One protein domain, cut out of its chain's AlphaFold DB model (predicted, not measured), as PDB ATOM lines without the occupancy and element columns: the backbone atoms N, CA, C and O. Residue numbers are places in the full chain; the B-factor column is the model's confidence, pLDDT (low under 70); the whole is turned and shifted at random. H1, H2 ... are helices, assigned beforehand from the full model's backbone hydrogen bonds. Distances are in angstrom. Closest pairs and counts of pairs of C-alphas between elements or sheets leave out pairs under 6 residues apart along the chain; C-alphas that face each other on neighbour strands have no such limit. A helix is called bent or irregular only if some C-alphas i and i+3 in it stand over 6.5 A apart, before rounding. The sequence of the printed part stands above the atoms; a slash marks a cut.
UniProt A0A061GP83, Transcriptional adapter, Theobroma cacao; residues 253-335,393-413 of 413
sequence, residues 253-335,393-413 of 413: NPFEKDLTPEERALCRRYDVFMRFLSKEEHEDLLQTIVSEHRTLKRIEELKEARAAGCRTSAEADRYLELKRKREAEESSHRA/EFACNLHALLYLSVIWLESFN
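This is residues 253 to 335 and 393 to 413 of the 413 residues of the protein "Transcriptional adapter" of Theobroma cacao (UniProt A0A061GP83). One long helix, H3, runs like a beam through the model; H2 folds back beside its first part as a helical hairpin, and H4 meets its far part in an L-shaped corner, with residues 324 to 335 of H4 sticking out. Little H1 sits near H2, and H5 grazes the first half of H3. The printed part has 104 residues with five named helices, H1 to H5 in that order, and no named strand; the class is all helix. The whole is loose, with a radius of gyration of the C-alphas of 17.7 A, and spans 52 by 35 by 18 A, only just flat.

Find C-alpha 254 at (208.092, 350.788, 229.262), where H1 begins; it runs to residue 258 and is neither bent nor irregular, but only just: C-alphas 255 and 258 are 6.5 A apart. H2 follows at residues 261 to 275, 23.4 A long; it is only just irregular, with C-alphas 269 and 272 6.8 A apart. Go on to C-alpha 279 at (200.489, 343.482, 220.542), where H3 begins; it runs 42.4 A to residue 307. H4, residues 313 to 335, is 32.4 A long. H5, residues 393 to 410, is 25.8 A long and ends at C-alpha 410, at (186.586, 336.592, 219.320).

Begin with H3, the hub, which touches three helices. Residues 282 to 293 of H3 touch H2; look at the closest C-alphas, those of His 282 and Met 274, 6.0 A apart. This hairpin runs opposite ways at a shallow tilt of 33 degrees, only just short of steep. H1 is close to H2 but not clearly touching, with the C-alphas of Glu 256 and Arg 264 closest at 6.5 A. Residues 288 to 292 of H3 only just touch residues 397 to 400 of H5, with 3 pairs of C-alphas within 8 A; the closest are Thr 288 and Ala 400, 6.5 A apart. These two run opposite ways at 36 degrees, only just a steep tilt. Residues 301 to 306 of H3 touch residues 316 to 320 of H4, about perpendicular at 81 degrees; the C-alphas of Ala 305 and Ala 316 are closest, at 5.2 A. The helix packing is mostly crossed, but only just: 1 of 3 pairs is at a shallow tilt. H2 is apart from H4 and from H5. Each O i to N i+4 pair is within hydrogen-bond range in H3 and H4, against 13 of 14 in H5, 5 of 11 in H2 with 7 of 12 O i to N i+3 pairs, and 0 of 1 in H1 with 1 of 2.

The two C-alphas farthest apart are those of His 333 and Asn 413, at 56.5 A. Residues 336 to 392 are not printed, and C-alphas 335 and 393 stand 37.2 A apart across that cut. The links H1 to H2, H2 to H3 and H3 to H4 are tight. The mean pLDDT of the printed part is 80.6; residues 393 to 413 are under 70, and H5 has a mean of 39.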
ATOM      1  N   ASN A 253     210.004 346.389 228.748       80.38
ATOM      2  CA  ASN A 253     208.788 347.080 228.345       80.38
ATOM      3  C   ASN A 253     208.624 348.378 229.171       80.38
ATOM      4  O   ASN A 253     208.710 348.322 230.403       80.38
ATOM      5  N   PRO A 254     208.405 349.554 228.545       81.00
ATOM      6  CA  PRO A 254     208.092 350.788 229.262       81.00
ATOM      7  C   PRO A 254     206.966 350.637 230.294       81.00
ATOM      8  O   PRO A 254     207.088 351.215 231.370       81.00
ATOM      9  N   PHE A 255     205.949 349.819 230.004       79.88
ATOM     10  CA  PHE A 255     204.836 349.503 230.902       79.88
ATOM     11  C   PHE A 255     205.296 348.886 232.237       79.88
ATOM     12  O   PHE A 255     204.819 349.280 233.296       79.88
ATOM     13  N   GLU A 256     206.287 347.983 232.226       81.00
ATOM     14  CA  GLU A 256     206.766 347.291 233.438       81.00
ATOM     15  C   GLU A 256     207.517 348.197 234.432       81.00
ATOM     16  O   GLU A 256     207.735 347.798 235.584       81.00
ATOM     17  N   LYS A 257     207.927 349.406 234.017       83.50
ATOM     18  CA  LYS A 257     208.728 350.324 234.846       83.50
ATOM     19  C   LYS A 257     207.969 350.816 236.072       83.50
ATOM     20  O   LYS A 257     208.544 350.853 237.158       83.50
ATOM     21  N   ASP A 258     206.688 351.127 235.892       84.38
ATOM     22  CA  ASP A 258     205.817 351.689 236.930       84.38
ATOM     23  C   ASP A 258     205.033 350.604 237.695       84.38
ATOM     24  O   ASP A 258     204.232 350.907 238.582       84.38
ATOM     25  N   LEU A 259     205.262 349.328 237.368       90.25
ATOM     26  CA  LEU A 259     204.671 348.186 238.063       90.25
ATOM     27  C   LEU A 259     205.475 347.802 239.306       90.25
ATOM     28  O   LEU A 259     206.709 347.783 239.303       90.25
ATOM     29  N   THR A 260     204.767 347.396 240.354       91.56
ATOM     30  CA  THR A 260     205.348 346.727 241.525       91.56
ATOM     31  C   THR A 260     205.850 345.312 241.172       91.56
ATOM     32  O   THR A 260     205.439 344.741 240.159       91.56
ATOM     33  N   PRO A 261     206.725 344.686 241.988       90.44
ATOM     34  CA  PRO A 261     207.169 343.308 241.746       90.44
ATOM     35  C   PRO A 261     206.016 342.291 241.691       90.44
ATOM     36  O   PRO A 261     206.070 341.347 240.905       90.44
ATOM     37  N   GLU A 262     204.966 342.514 242.485       91.12
ATOM     38  CA  GLU A 262     203.731 341.720 242.503       91.12
ATOM     39  C   GLU A 262     202.964 341.845 241.177       91.12
ATOM     40  O   GLU A 262     202.621 340.838 240.559       91.12
ATOM     41  N   GLU A 263     202.785 343.072 240.681       92.62
ATOM     42  CA  GLU A 263     202.126 343.349 239.398       92.62
ATOM     43  C   GLU A 263     202.920 342.806 238.200       92.62
ATOM     44  O   GLU A 263     202.326 342.256 237.274       92.62
ATOM     45  N   ARG A 264     204.260 342.868 238.216       91.06
ATOM     46  CA  ARG A 264     205.083 342.225 237.170       91.06
ATOM     47  C   ARG A 264     204.963 340.703 237.207       91.06
ATOM     48  O   ARG A 264     204.923 340.071 236.155       91.06
ATOM     49  N   ALA A 265     204.897 340.102 238.397       90.56
ATOM     50  CA  ALA A 265     204.668 338.666 238.543       90.56
ATOM     51  C   ALA A 265     203.248 338.252 238.114       90.56
ATOM     52  O   ALA A 265     203.057 337.124 237.664       90.56
ATOM     53  N   LEU A 266     202.263 339.149 238.232       91.69
ATOM     54  CA  LEU A 266     200.932 338.992 237.648       91.69
ATOM     55  C   LEU A 266     200.999 339.040 236.117       91.69
ATOM     56  O   LEU A 266     200.586 338.069 235.492       91.69
ATOM     57  N   CYS A 267     201.601 340.075 235.521       91.12
ATOM     58  CA  CYS A 267     201.727 340.207 234.062       91.12
ATOM     59  C   CYS A 267     202.398 338.985 233.417       91.12
ATOM     60  O   CYS A 267     201.865 338.434 232.460       91.12
ATOM     61  N   ARG A 268     203.482 338.469 234.017       89.88
ATOM     62  CA  ARG A 268     204.192 337.266 233.534       89.88
ATOM     63  C   ARG A 268     203.325 336.009 233.443       89.88
ATOM     64  O   ARG A 268     203.625 335.122 232.651       89.88
ATOM     65  N   ARG A 269     202.238 335.905 234.222       91.06
ATOM     66  CA  ARG A 269     201.280 334.788 234.092       91.06
ATOM     67  C   ARG A 269     200.420 334.893 232.831       91.06
ATOM     68  O   ARG A 269     199.923 333.876 232.364       91.06
ATOM     69  N   TYR A 270     200.270 336.095 232.276       89.94
ATOM     70  CA  TYR A 270     199.486 336.383 231.074       89.94
ATOM     71  C   TYR A 270     200.346 336.463 229.798       89.94
ATOM     72  O   TYR A 270     199.796 336.580 228.703       89.94
ATOM     73  N   ASP A 271     201.673 336.308 229.889       88.94
ATOM     74  CA  ASP A 271     202.565 336.192 228.718       88.94
ATOM     75  C   ASP A 271     202.178 335.009 227.805       88.94
ATOM     76  O   ASP A 271     202.415 335.045 226.600       88.94
ATOM     77  N   VAL A 272     201.499 333.985 228.338       89.62
ATOM     78  CA  VAL A 272     200.967 332.853 227.554       89.62
ATOM     79  C   VAL A 272     199.965 333.279 226.469       89.62
ATOM     80  O   VAL A 272     199.883 332.633 225.424       89.62
ATOM     81  N   PHE A 273     199.240 334.385 226.676       90.12
ATOM     82  CA  PHE A 273     198.255 334.910 225.722       90.12
ATOM     83  C   PHE A 273     198.892 335.729 224.591       90.12
ATOM     84  O   PHE A 273     198.288 335.895 223.533       90.12
ATOM     85  N   MET A 274     200.147 336.155 224.760       90.94
ATOM     86  CA  MET A 274     200.905 336.970 223.802       90.94
ATOM     87  C   MET A 274     201.058 336.310 222.417       90.94
ATOM     88  O   MET A 274     201.295 336.996 221.423       90.94
ATOM     89  N   ARG A 275     200.933 334.974 222.343       89.19
ATOM     90  CA  ARG A 275     200.962 334.192 221.093       89.19
ATOM     91  C   ARG A 275     199.676 334.311 220.266       89.19
ATOM     92  O   ARG A 275     199.726 334.066 219.064       89.19
ATOM     93  N   PHE A 276     198.552 334.598 220.916       90.00
ATOM     94  CA  PHE A 276     197.216 334.575 220.319       90.00
ATOM     95  C   PHE A 276     196.671 335.982 220.074       90.00
ATOM     96  O   PHE A 276     196.019 336.209 219.064       90.00
ATOM     97  N   LEU A 277     196.988 336.917 220.969       90.38
ATOM     98  CA  LEU A 277     196.617 338.321 220.850       90.38
ATOM     99  C   LEU A 277     197.622 339.090 219.982       90.38
ATOM    100  O   LEU A 277     198.827 338.790 219.967       90.38
ATOM    101  N   SER A 278     197.144 340.127 219.297       91.25
ATOM    102  CA  SER A 278     198.009 341.181 218.770       91.25
ATOM    103  C   SER A 278     198.754 341.882 219.911       91.25
ATOM    104  O   SER A 278     198.477 341.689 221.099       91.25
ATOM    105  N   LYS A 279     199.744 342.702 219.555       90.19
ATOM    106  CA  LYS A 279     200.489 343.482 220.542       90.19
ATOM    107  C   LYS A 279     199.574 344.401 221.361       90.19
ATOM    108  O   LYS A 279     199.693 344.431 222.579       90.19
ATOM    109  N   GLU A 280     198.690 345.130 220.684       92.38
ATOM    110  CA  GLU A 280     197.835 346.153 221.294       92.38
ATOM    111  C   GLU A 280     196.814 345.503 222.242       92.38
ATOM    112  O   GLU A 280     196.720 345.893 223.402       92.38
ATOM    113  N   GLU A 281     196.165 344.414 221.816       93.69
ATOM    114  CA  GLU A 281     195.239 343.635 222.656       93.69
ATOM    115  C   GLU A 281     195.924 343.004 223.881       93.69
ATOM    116  O   GLU A 281     195.319 342.910 224.951       93.69
ATOM    117  N   HIS A 282     197.183 342.559 223.755       92.88
ATOM    118  CA  HIS A 282     197.939 342.025 224.895       92.88
ATOM    119  C   HIS A 282     198.324 343.128 225.885       92.88
ATOM    120  O   HIS A 282     198.173 342.936 227.092       92.88
ATOM    121  N   GLU A 283     198.759 344.294 225.399       91.19
ATOM    122  CA  GLU A 283     199.060 345.464 226.237       91.19
ATOM    123  C   GLU A 283     197.796 345.967 226.975       91.19
ATOM    124  O   GLU A 283     197.846 346.174 228.193       91.19
ATOM    125  N   ASP A 284     196.643 346.041 226.298       93.56
ATOM    126  CA  ASP A 284     195.342 346.389 226.895       93.56
ATOM    127  C   ASP A 284     194.869 345.359 227.937       93.56
ATOM    128  O   ASP A 284     194.373 345.731 229.011       93.56
ATOM    129  N   LEU A 285     195.055 344.058 227.675       92.25
ATOM    130  CA  LEU A 285     194.770 342.993 228.642       92.25
ATOM    131  C   LEU A 285     195.632 343.155 229.900       92.25
ATOM    132  O   LEU A 285     195.104 343.122 231.015       92.25
ATOM    133  N   LEU A 286     196.943 343.367 229.748       92.69
ATOM    134  CA  LEU A 286     197.847 343.570 230.883       92.69
ATOM    135  C   LEU A 286     197.476 344.820 231.692       92.69
ATOM    136  O   LEU A 286     197.445 344.765 232.924       92.69
ATOM    137  N   GLN A 287     197.140 345.929 231.026       93.12
ATOM    138  CA  GLN A 287     196.680 347.147 231.695       93.12
ATOM    139  C   GLN A 287     195.370 346.914 232.465       93.12
ATOM    140  O   GLN A 287     195.244 347.355 233.612       93.12
ATOM    141  N   THR A 288     194.427 346.173 231.876       94.25
ATOM    142  CA  THR A 288     193.153 345.804 232.510       94.25
ATOM    143  C   THR A 288     193.390 344.972 233.772       94.25
ATOM    144  O   THR A 288     192.953 345.374 234.852       94.25
ATOM    145  N   ILE A 289     194.168 343.890 233.676       93.25
ATOM    146  CA  ILE A 289     194.495 342.984 234.790       93.25
ATOM    147  C   ILE A 289     195.238 343.705 235.932       93.25
ATOM    148  O   ILE A 289     194.949 343.484 237.111       93.25
ATOM    149  N   VAL A 290     196.162 344.622 235.619       94.12
ATOM    150  CA  VAL A 290     196.824 345.460 236.637       94.12
ATOM    151  C   VAL A 290     195.827 346.413 237.310       94.12
ATOM    152  O   VAL A 290     195.872 346.587 238.530       94.12
ATOM    153  N   SER A 291     194.906 347.019 236.552       93.69
ATOM    154  CA  SER A 291     193.879 347.913 237.108       93.69
ATOM    155  C   SER A 291     192.875 347.179 238.009       93.69
ATOM    156  O   SER A 291     192.496 347.701 239.062       93.69
ATOM    157  N   GLU A 292     192.513 345.944 237.657       94.44
ATOM    158  CA  GLU A 292     191.669 345.060 238.461       94.44
ATOM    159  C   GLU A 292     192.364 344.712 239.782       94.44
ATOM    160  O   GLU A 292     191.810 344.961 240.855       94.44
ATOM    161  N   HIS A 293     193.615 344.238 239.726       94.44
ATOM    162  CA  HIS A 293     194.407 343.918 240.917       94.44
ATOM    163  C   HIS A 293     194.530 345.115 241.874       94.44
ATOM    164  O   HIS A 293     194.303 344.973 243.078       94.44
ATOM    165  N   ARG A 294     194.822 346.313 241.344       94.56
ATOM    166  CA  ARG A 294     194.875 347.563 242.126       94.56
ATOM    167  C   ARG A 294     193.535 347.879 242.793       94.56
ATOM    168  O   ARG A 294     193.515 348.235 243.970       94.56
ATOM    169  N   THR A 295     192.431 347.719 242.066       94.00
ATOM    170  CA  THR A 295     191.070 347.958 242.573       94.00
ATOM    171  C   THR A 295     190.695 346.971 243.681       94.00
ATOM    172  O   THR A 295     190.242 347.392 244.744       94.00
ATOM    173  N   LEU A 296     190.947 345.673 243.496       94.81
ATOM    174  CA  LEU A 296     190.672 344.639 244.503       94.81
ATOM    175  C   LEU A 296     191.488 344.858 245.784       94.81
ATOM    176  O   LEU A 296     190.926 344.866 246.881       94.81
ATOM    177  N   LYS A 297     192.788 345.141 245.645       94.00
ATOM    178  CA  LYS A 297     193.681 345.474 246.765       94.00
ATOM    179  C   LYS A 297     193.212 346.721 247.519       94.00
ATOM    180  O   LYS A 297     193.235 346.757 248.748       94.00
ATOM    181  N   ARG A 298     192.715 347.730 246.797       94.06
ATOM    182  CA  ARG A 298     192.126 348.938 247.388       94.06
ATOM    183  C   ARG A 298     190.813 348.656 248.128       94.06
ATOM    184  O   ARG A 298     190.584 349.231 249.189       94.06
ATOM    185  N   ILE A 299     189.964 347.768 247.611       94.44
ATOM    186  CA  ILE A 299     188.739 347.331 248.299       94.44
ATOM    187  C   ILE A 299     189.090 346.600 249.605       94.44
ATOM    188  O   ILE A 299     188.447 346.846 250.626       94.44
ATOM    189  N   GLU A 300     190.123 345.757 249.607       95.06
ATOM    190  CA  GLU A 300     190.619 345.075 250.810       95.06
ATOM    191  C   GLU A 300     191.155 346.070 251.859       95.06
ATOM    192  O   GLU A 300     190.697 346.045 253.004       95.06
ATOM    193  N   GLU A 301     192.011 347.024 251.458       94.38
ATOM    194  CA  GLU A 301     192.471 348.135 252.315       94.38
ATOM    195  C   GLU A 301     191.291 348.897 252.961       94.38
ATOM    196  O   GLU A 301     191.320 349.240 254.147       94.38
ATOM    197  N   LEU A 302     190.232 349.178 252.191       93.12
ATOM    198  CA  LEU A 302     189.052 349.907 252.670       93.12
ATOM    199  C   LEU A 302     188.165 349.060 253.598       93.12
ATOM    200  O   LEU A 302     187.614 349.596 254.565       93.12
ATOM    201  N   LYS A 303     188.046 347.747 253.353       94.00
ATOM    202  CA  LYS A 303     187.379 346.802 254.266       94.00
ATOM    203  C   LYS A 303     188.115 346.731 255.609       94.00
ATOM    204  O   LYS A 303     187.467 346.813 256.655       94.00
ATOM    205  N   GLU A 304     189.447 346.674 255.599       95.19
ATOM    206  CA  GLU A 304     190.268 346.724 256.817       95.19
ATOM    207  C   GLU A 304     190.102 348.058 257.559       95.19
ATOM    208  O   GLU A 304     189.834 348.067 258.762       95.19
ATOM    209  N   ALA A 305     190.179 349.195 256.859       93.56
ATOM    210  CA  ALA A 305     189.995 350.510 257.472       93.56
ATOM    211  C   ALA A 305     188.604 350.664 258.121       93.56
ATOM    212  O   ALA A 305     188.488 351.233 259.213       93.56
ATOM    213  N   ARG A 306     187.551 350.108 257.497       93.56
ATOM    214  CA  ARG A 306     186.192 350.027 258.067       93.56
ATOM    215  C   ARG A 306     186.173 349.167 259.338       93.56
ATOM    216  O   ARG A 306     185.583 349.583 260.334       93.56
ATOM    217  N   ALA A 307     186.847 348.014 259.341       94.50
ATOM    218  CA  ALA A 307     186.978 347.152 260.523       94.50
ATOM    219  C   ALA A 307     187.776 347.818 261.664       94.50
ATOM    220  O   ALA A 307     187.437 347.648 262.834       94.50
ATOM    221  N   ALA A 308     188.767 348.652 261.333       93.25
ATOM    222  CA  ALA A 308     189.493 349.507 262.276       93.25
ATOM    223  C   ALA A 308     188.674 350.714 262.790       93.25
ATOM    224  O   ALA A 308     189.165 351.490 263.611       93.25
ATOM    225  N   GLY A 309     187.424 350.878 262.337       92.88
ATOM    226  CA  GLY A 309     186.485 351.891 262.820       92.88
ATOM    227  C   GLY A 309     186.448 353.198 262.022       92.88
ATOM    228  O   GLY A 309     185.748 354.120 262.442       92.88
ATOM    229  N   CYS A 310     187.144 353.295 260.883       93.38
ATOM    230  CA  CYS A 310     187.052 354.460 259.996       93.38
ATOM    231  C   CYS A 310     185.650 354.539 259.370       93.38
ATOM    232  O   CYS A 310     185.118 353.534 258.895       93.38
ATOM    233  N   ARG A 311     185.048 355.735 259.349       90.31
ATOM    234  CA  ARG A 311     183.684 355.968 258.832       90.31
ATOM    235  C   ARG A 311     183.635 356.905 257.628       90.31
ATOM    236  O   ARG A 311     182.587 357.028 257.001       90.31
ATOM    237  N   THR A 312     184.749 357.544 257.287       92.62
ATOM    238  CA  THR A 312     184.899 358.414 256.110       92.62
ATOM    239  C   THR A 312     186.133 358.017 255.294       92.62
ATOM    240  O   THR A 312     187.086 357.475 255.857       92.62
ATOM    241  N   SER A 313     186.166 358.307 253.983       89.75
ATOM    242  CA  SER A 313     187.356 357.988 253.167       89.75
ATOM    243  C   SER A 313     188.600 358.707 253.700       89.75
ATOM    244  O   SER A 313     189.631 358.078 253.880       89.75
ATOM    245  N   ALA A 314     188.472 359.979 254.095       93.38
ATOM    246  CA  ALA A 314     189.578 360.750 254.659       93.38
ATOM    247  C   ALA A 314     190.132 360.168 255.979       93.38
ATOM    248  O   ALA A 314     191.294 360.400 256.306       93.38
ATOM    249  N   GLU A 315     189.332 359.436 256.762       92.19
ATOM    250  CA  GLU A 315     189.834 358.657 257.906       92.19
ATOM    251  C   GLU A 315     190.563 357.393 257.450       92.19
ATOM    252  O   GLU A 315     191.654 357.126 257.952       92.19
ATOM    253  N   ALA A 316     189.997 356.661 256.486       92.50
ATOM    254  CA  ALA A 316     190.611 355.461 255.926       92.50
ATOM    255  C   ALA A 316     191.969 355.764 255.267       92.50
ATOM    256  O   ALA A 316     192.940 355.056 255.513       92.50
ATOM    257  N   ASP A 317     192.077 356.859 254.516       93.06
ATOM    258  CA  ASP A 317     193.320 357.287 253.871       93.06
ATOM    259  C   ASP A 317     194.416 357.600 254.899       93.06
ATOM    260  O   ASP A 317     195.536 357.102 254.776       93.06
ATOM    261  N   ARG A 318     194.078 358.325 255.979       94.31
ATOM    262  CA  ARG A 318     195.002 358.578 257.100       94.31
ATOM    263  C   ARG A 318     195.390 357.294 257.836       94.31
ATOM    264  O   ARG A 318     196.546 357.146 258.225       94.31
ATOM    265  N   TYR A 319     194.449 356.373 258.044       94.44
ATOM    266  CA  TYR A 319     194.722 355.075 258.669       94.44
ATOM    267  C   TYR A 319     195.718 354.256 257.837       94.44
ATOM    268  O   TYR A 319     196.714 353.771 258.373       94.44
ATOM    269  N   LEU A 320     195.494 354.165 256.525       93.44
ATOM    270  CA  LEU A 320     196.341 353.409 255.602       93.44
ATOM    271  C   LEU A 320     197.721 354.054 255.421       93.44
ATOM    272  O   LEU A 320     198.723 353.346 255.357       93.44
ATOM    273  N   GLU A 321     197.815 355.385 255.413       94.00
ATOM    274  CA  GLU A 321     199.101 356.093 255.415       94.00
ATOM    275  C   GLU A 321     199.911 355.806 256.693       94.00
ATOM    276  O   GLU A 321     201.094 355.460 256.617       94.00
ATOM    277  N   LEU A 322     199.270 355.854 257.868       94.25
ATOM    278  CA  LEU A 322     199.900 355.493 259.144       94.25
ATOM    279  C   LEU A 322     200.298 354.009 259.206       94.25
ATOM    280  O   LEU A 322     201.348 353.689 259.771       94.25
ATOM    281  N   LYS A 323     199.494 353.110 258.623       93.44
ATOM    282  CA  LYS A 323     199.805 351.678 258.502       93.44
ATOM    283  C   LYS A 323     201.049 351.459 257.635       93.44
ATOM    284  O   LYS A 323     202.031 350.918 258.141       93.44
ATOM    285  N   ARG A 324     201.067 351.979 256.400       93.50
ATOM    286  CA  ARG A 324     202.225 351.871 255.490       93.50
ATOM    287  C   ARG A 324     203.494 352.459 256.102       93.50
ATOM    288  O   ARG A 324     204.568 351.882 255.956       93.50
ATOM    289  N   LYS A 325     203.389 353.580 256.828       93.94
ATOM    290  CA  LYS A 325     204.532 354.166 257.543       93.94
ATOM    291  C   LYS A 325     205.092 353.215 258.608       93.94
ATOM    292  O   LYS A 325     206.303 353.022 258.659       93.94
ATOM    293  N   ARG A 326     204.229 352.587 259.416       93.38
ATOM    294  CA  ARG A 326     204.639 351.603 260.434       93.38
ATOM    295  C   ARG A 326     205.326 350.386 259.806       93.38
ATOM    296  O   ARG A 326     206.361 349.954 260.298       93.38
ATOM    297  N   GLU A 327     204.784 349.867 258.709       92.12
ATOM    298  CA  GLU A 327     205.346 348.723 257.975       92.12
ATOM    299  C   GLU A 327     206.700 349.062 257.321       92.12
ATOM    300  O   GLU A 327     207.628 348.248 257.338       92.12
ATOM    301  N   ALA A 328     206.859 350.283 256.802       90.75
ATOM    302  CA  ALA A 328     208.128 350.790 256.276       90.75
ATOM    303  C   ALA A 328     209.194 350.970 257.376       90.75
ATOM    304  O   ALA A 328     210.370 350.661 257.166       90.75
ATOM    305  N   GLU A 329     208.797 351.432 258.565       92.56
ATOM    306  CA  GLU A 329     209.676 351.522 259.736       92.56
ATOM    307  C   GLU A 329     210.086 350.121 260.226       92.56
ATOM    308  O   GLU A 329     211.275 349.857 260.406       92.56
ATOM    309  N   GLU A 330     209.141 349.186 260.352       90.88
ATOM    310  CA  GLU A 330     209.414 347.816 260.802       90.88
ATOM    311  C   GLU A 330     210.307 347.036 259.822       90.88
ATOM    312  O   GLU A 330     211.285 346.410 260.235       90.88
ATOM    313  N   SER A 331     210.031 347.109 258.517       88.38
ATOM    314  CA  SER A 331     210.885 346.497 257.487       88.38
ATOM    315  C   SER A 331     212.293 347.107 257.472       88.38
ATOM    316  O   SER A 331     213.276 346.372 257.362       88.38
ATOM    317  N   SER A 332     212.418 348.421 257.699       87.00
ATOM    318  CA  SER A 332     213.714 349.097 257.857       87.00
ATOM    319  C   SER A 332     214.479 348.668 259.114       87.00
ATOM    320  O   SER A 332     215.710 348.683 259.104       87.00
ATOM    321  N   HIS A 333     213.788 348.301 260.198       84.94
ATOM    322  CA  HIS A 333     214.412 347.726 261.393       84.94
ATOM    323  C   HIS A 333     214.872 346.283 261.145       84.94
ATOM    324  O   HIS A 333     216.053 345.991 261.323       84.94
ATOM    325  N   ARG A 334     213.998 345.422 260.603       83.25
ATOM    326  CA  ARG A 334     214.335 344.034 260.231       83.25
ATOM    327  C   ARG A 334     215.541 343.961 259.279       83.25
ATOM    328  O   ARG A 334     216.405 343.104 259.450       83.25
ATOM    329  N   ALA A 335     215.642 344.886 258.322       81.56
ATOM    330  CA  ALA A 335     216.775 344.975 257.398       81.56
ATOM    331  C   ALA A 335     218.103 345.390 258.067       81.56
ATOM    332  O   ALA A 335     219.167 345.034 257.568       81.56
ATOM    333  N   GLU A 393     184.453 353.477 239.252       42.12
ATOM    334  CA  GLU A 393     184.774 352.152 239.812       42.12
ATOM    335  C   GLU A 393     183.723 351.102 239.411       42.12
ATOM    336  O   GLU A 393     184.039 349.925 239.215       42.12
ATOM    337  N   PHE A 394     182.472 351.538 239.220       36.12
ATOM    338  CA  PHE A 394     181.401 350.706 238.672       36.12
ATOM    339  C   PHE A 394     181.589 350.455 237.165       36.12
ATOM    340  O   PHE A 394     181.428 349.326 236.699       36.12
ATOM    341  N   ALA A 395     181.992 351.482 236.407       38.56
ATOM    342  CA  ALA A 395     182.244 351.372 234.971       38.56
ATOM    343  C   ALA A 395     183.401 350.409 234.642       38.56
ATOM    344  O   ALA A 395     183.247 349.558 233.766       38.56
ATOM    345  N   CYS A 396     184.526 350.483 235.365       41.22
ATOM    346  CA  CYS A 396     185.675 349.598 235.133       41.22
ATOM    347  C   CYS A 396     185.353 348.111 235.362       41.22
ATOM    348  O   CYS A 396     185.795 347.279 234.574       41.22
ATOM    349  N   ASN A 397     184.541 347.774 236.374       40.94
ATOM    350  CA  ASN A 397     184.102 346.392 236.616       40.94
ATOM    351  C   ASN A 397     183.312 345.825 235.427       40.94
ATOM    352  O   ASN A 397     183.579 344.713 234.971       40.94
ATOM    353  N   LEU A 398     182.359 346.598 234.897       38.09
ATOM    354  CA  LEU A 398     181.570 346.166 233.745       38.09
ATOM    355  C   LEU A 398     182.432 346.070 232.479       38.09
ATOM    356  O   LEU A 398     182.273 345.134 231.703       38.09
ATOM    357  N   HIS A 399     183.362 347.009 232.283       39.69
ATOM    358  CA  HIS A 399     184.216 347.051 231.099       39.69
ATOM    359  C   HIS A 399     185.230 345.900 231.065       39.69
ATOM    360  O   HIS A 399     185.387 345.284 230.019       39.69
ATOM    361  N   ALA A 400     185.850 345.545 232.199       41.22
ATOM    362  CA  ALA A 400     186.773 344.410 232.289       41.22
ATOM    363  C   ALA A 400     186.065 343.066 232.045       41.22
ATOM    364  O   ALA A 400     186.556 342.241 231.276       41.22
ATOM    365  N   LEU A 401     184.875 342.865 232.627       40.75
ATOM    366  CA  LEU A 401     184.064 341.667 232.380       40.75
ATOM    367  C   LEU A 401     183.586 341.583 230.923       40.75
ATOM    368  O   LEU A 401     183.594 340.500 230.340       40.75
ATOM    369  N   LEU A 402     183.217 342.717 230.315       41.50
ATOM    370  CA  LEU A 402     182.861 342.773 228.898       41.50
ATOM    371  C   LEU A 402     184.071 342.485 228.001       41.50
ATOM    372  O   LEU A 402     183.953 341.621 227.140       41.50
ATOM    373  N   TYR A 403     185.235 343.097 228.234       42.47
ATOM    374  CA  TYR A 403     186.454 342.829 227.458       42.47
ATOM    375  C   TYR A 403     186.907 341.373 227.571       42.47
ATOM    376  O   TYR A 403     187.169 340.743 226.551       42.47
ATOM    377  N   LEU A 404     186.921 340.796 228.776       41.19
ATOM    378  CA  LEU A 404     187.226 339.374 228.956       41.19
ATOM    379  C   LEU A 404     186.196 338.479 228.250       41.19
ATOM    380  O   LEU A 404     186.585 337.464 227.682       41.19
ATOM    381  N   SER A 405     184.912 338.857 228.213       35.53
ATOM    382  CA  SER A 405     183.892 338.111 227.458       35.53
ATOM    383  C   SER A 405     184.008 338.269 225.937       35.53
ATOM    384  O   SER A 405     183.755 337.308 225.217       35.53
ATOM    385  N   VAL A 406     184.419 339.443 225.442       38.97
ATOM    386  CA  VAL A 406     184.588 339.736 224.009       38.97
ATOM    387  C   VAL A 406     185.852 339.071 223.477       38.97
ATOM    388  O   VAL A 406     185.762 338.345 222.500       38.97
ATOM    389  N   ILE A 407     186.986 339.177 224.178       43.22
ATOM    390  CA  ILE A 407     188.224 338.453 223.837       43.22
ATOM    391  C   ILE A 407     187.988 336.932 223.874       43.22
ATOM    392  O   ILE A 407     188.499 336.203 223.025       43.22
ATOM    393  N   TRP A 408     187.169 336.442 224.812       36.78
ATOM    394  CA  TRP A 408     186.767 335.031 224.874       36.78
ATOM    395  C   TRP A 408     185.812 334.614 223.740       36.78
ATOM    396  O   TRP A 408     185.841 333.457 223.340       36.78
ATOM    397  N   LEU A 409     185.010 335.530 223.184       32.88
ATOM    398  CA  LEU A 409     184.141 335.285 222.020       32.88
ATOM    399  C   LEU A 409     184.884 335.407 220.677       32.88
ATOM    400  O   LEU A 409     184.632 334.620 219.770       32.88
ATOM    401  N   GLU A 410     185.804 336.361 220.543       34.69
ATOM    402  CA  GLU A 410     186.586 336.592 219.320       34.69
ATOM    403  C   GLU A 410     187.731 335.582 219.155       34.69
ATOM    404  O   GLU A 410     188.127 335.289 218.032       34.69
ATOM    405  N   SER A 411     188.180 334.935 220.238       36.41
ATOM    406  CA  SER A 411     189.107 333.787 220.176       36.41
ATOM    407  C   SER A 411     188.486 332.498 219.592       36.41
ATOM    408  O   SER A 411     189.158 331.467 219.565       36.41
ATOM    409  N   PHE A 412     187.217 332.528 219.164       35.41
ATOM    410  CA  PHE A 412     186.425 331.366 218.729       35.41
ATOM    411  C   PHE A 412     185.834 331.494 217.305       35.41
ATOM    412  O   PHE A 412     184.857 330.811 216.991       35.41
ATOM    413  N   ASN A 413     186.405 332.340 216.435       31.47
ATOM    414  CA  ASN A 413     185.909 332.580 215.067       31.47
ATOM    415  C   ASN A 413     187.030 332.534 214.009       31.47
ATOM    416  O   ASN A 413     188.107 333.109 214.279       31.47
TER     417      ASN A 413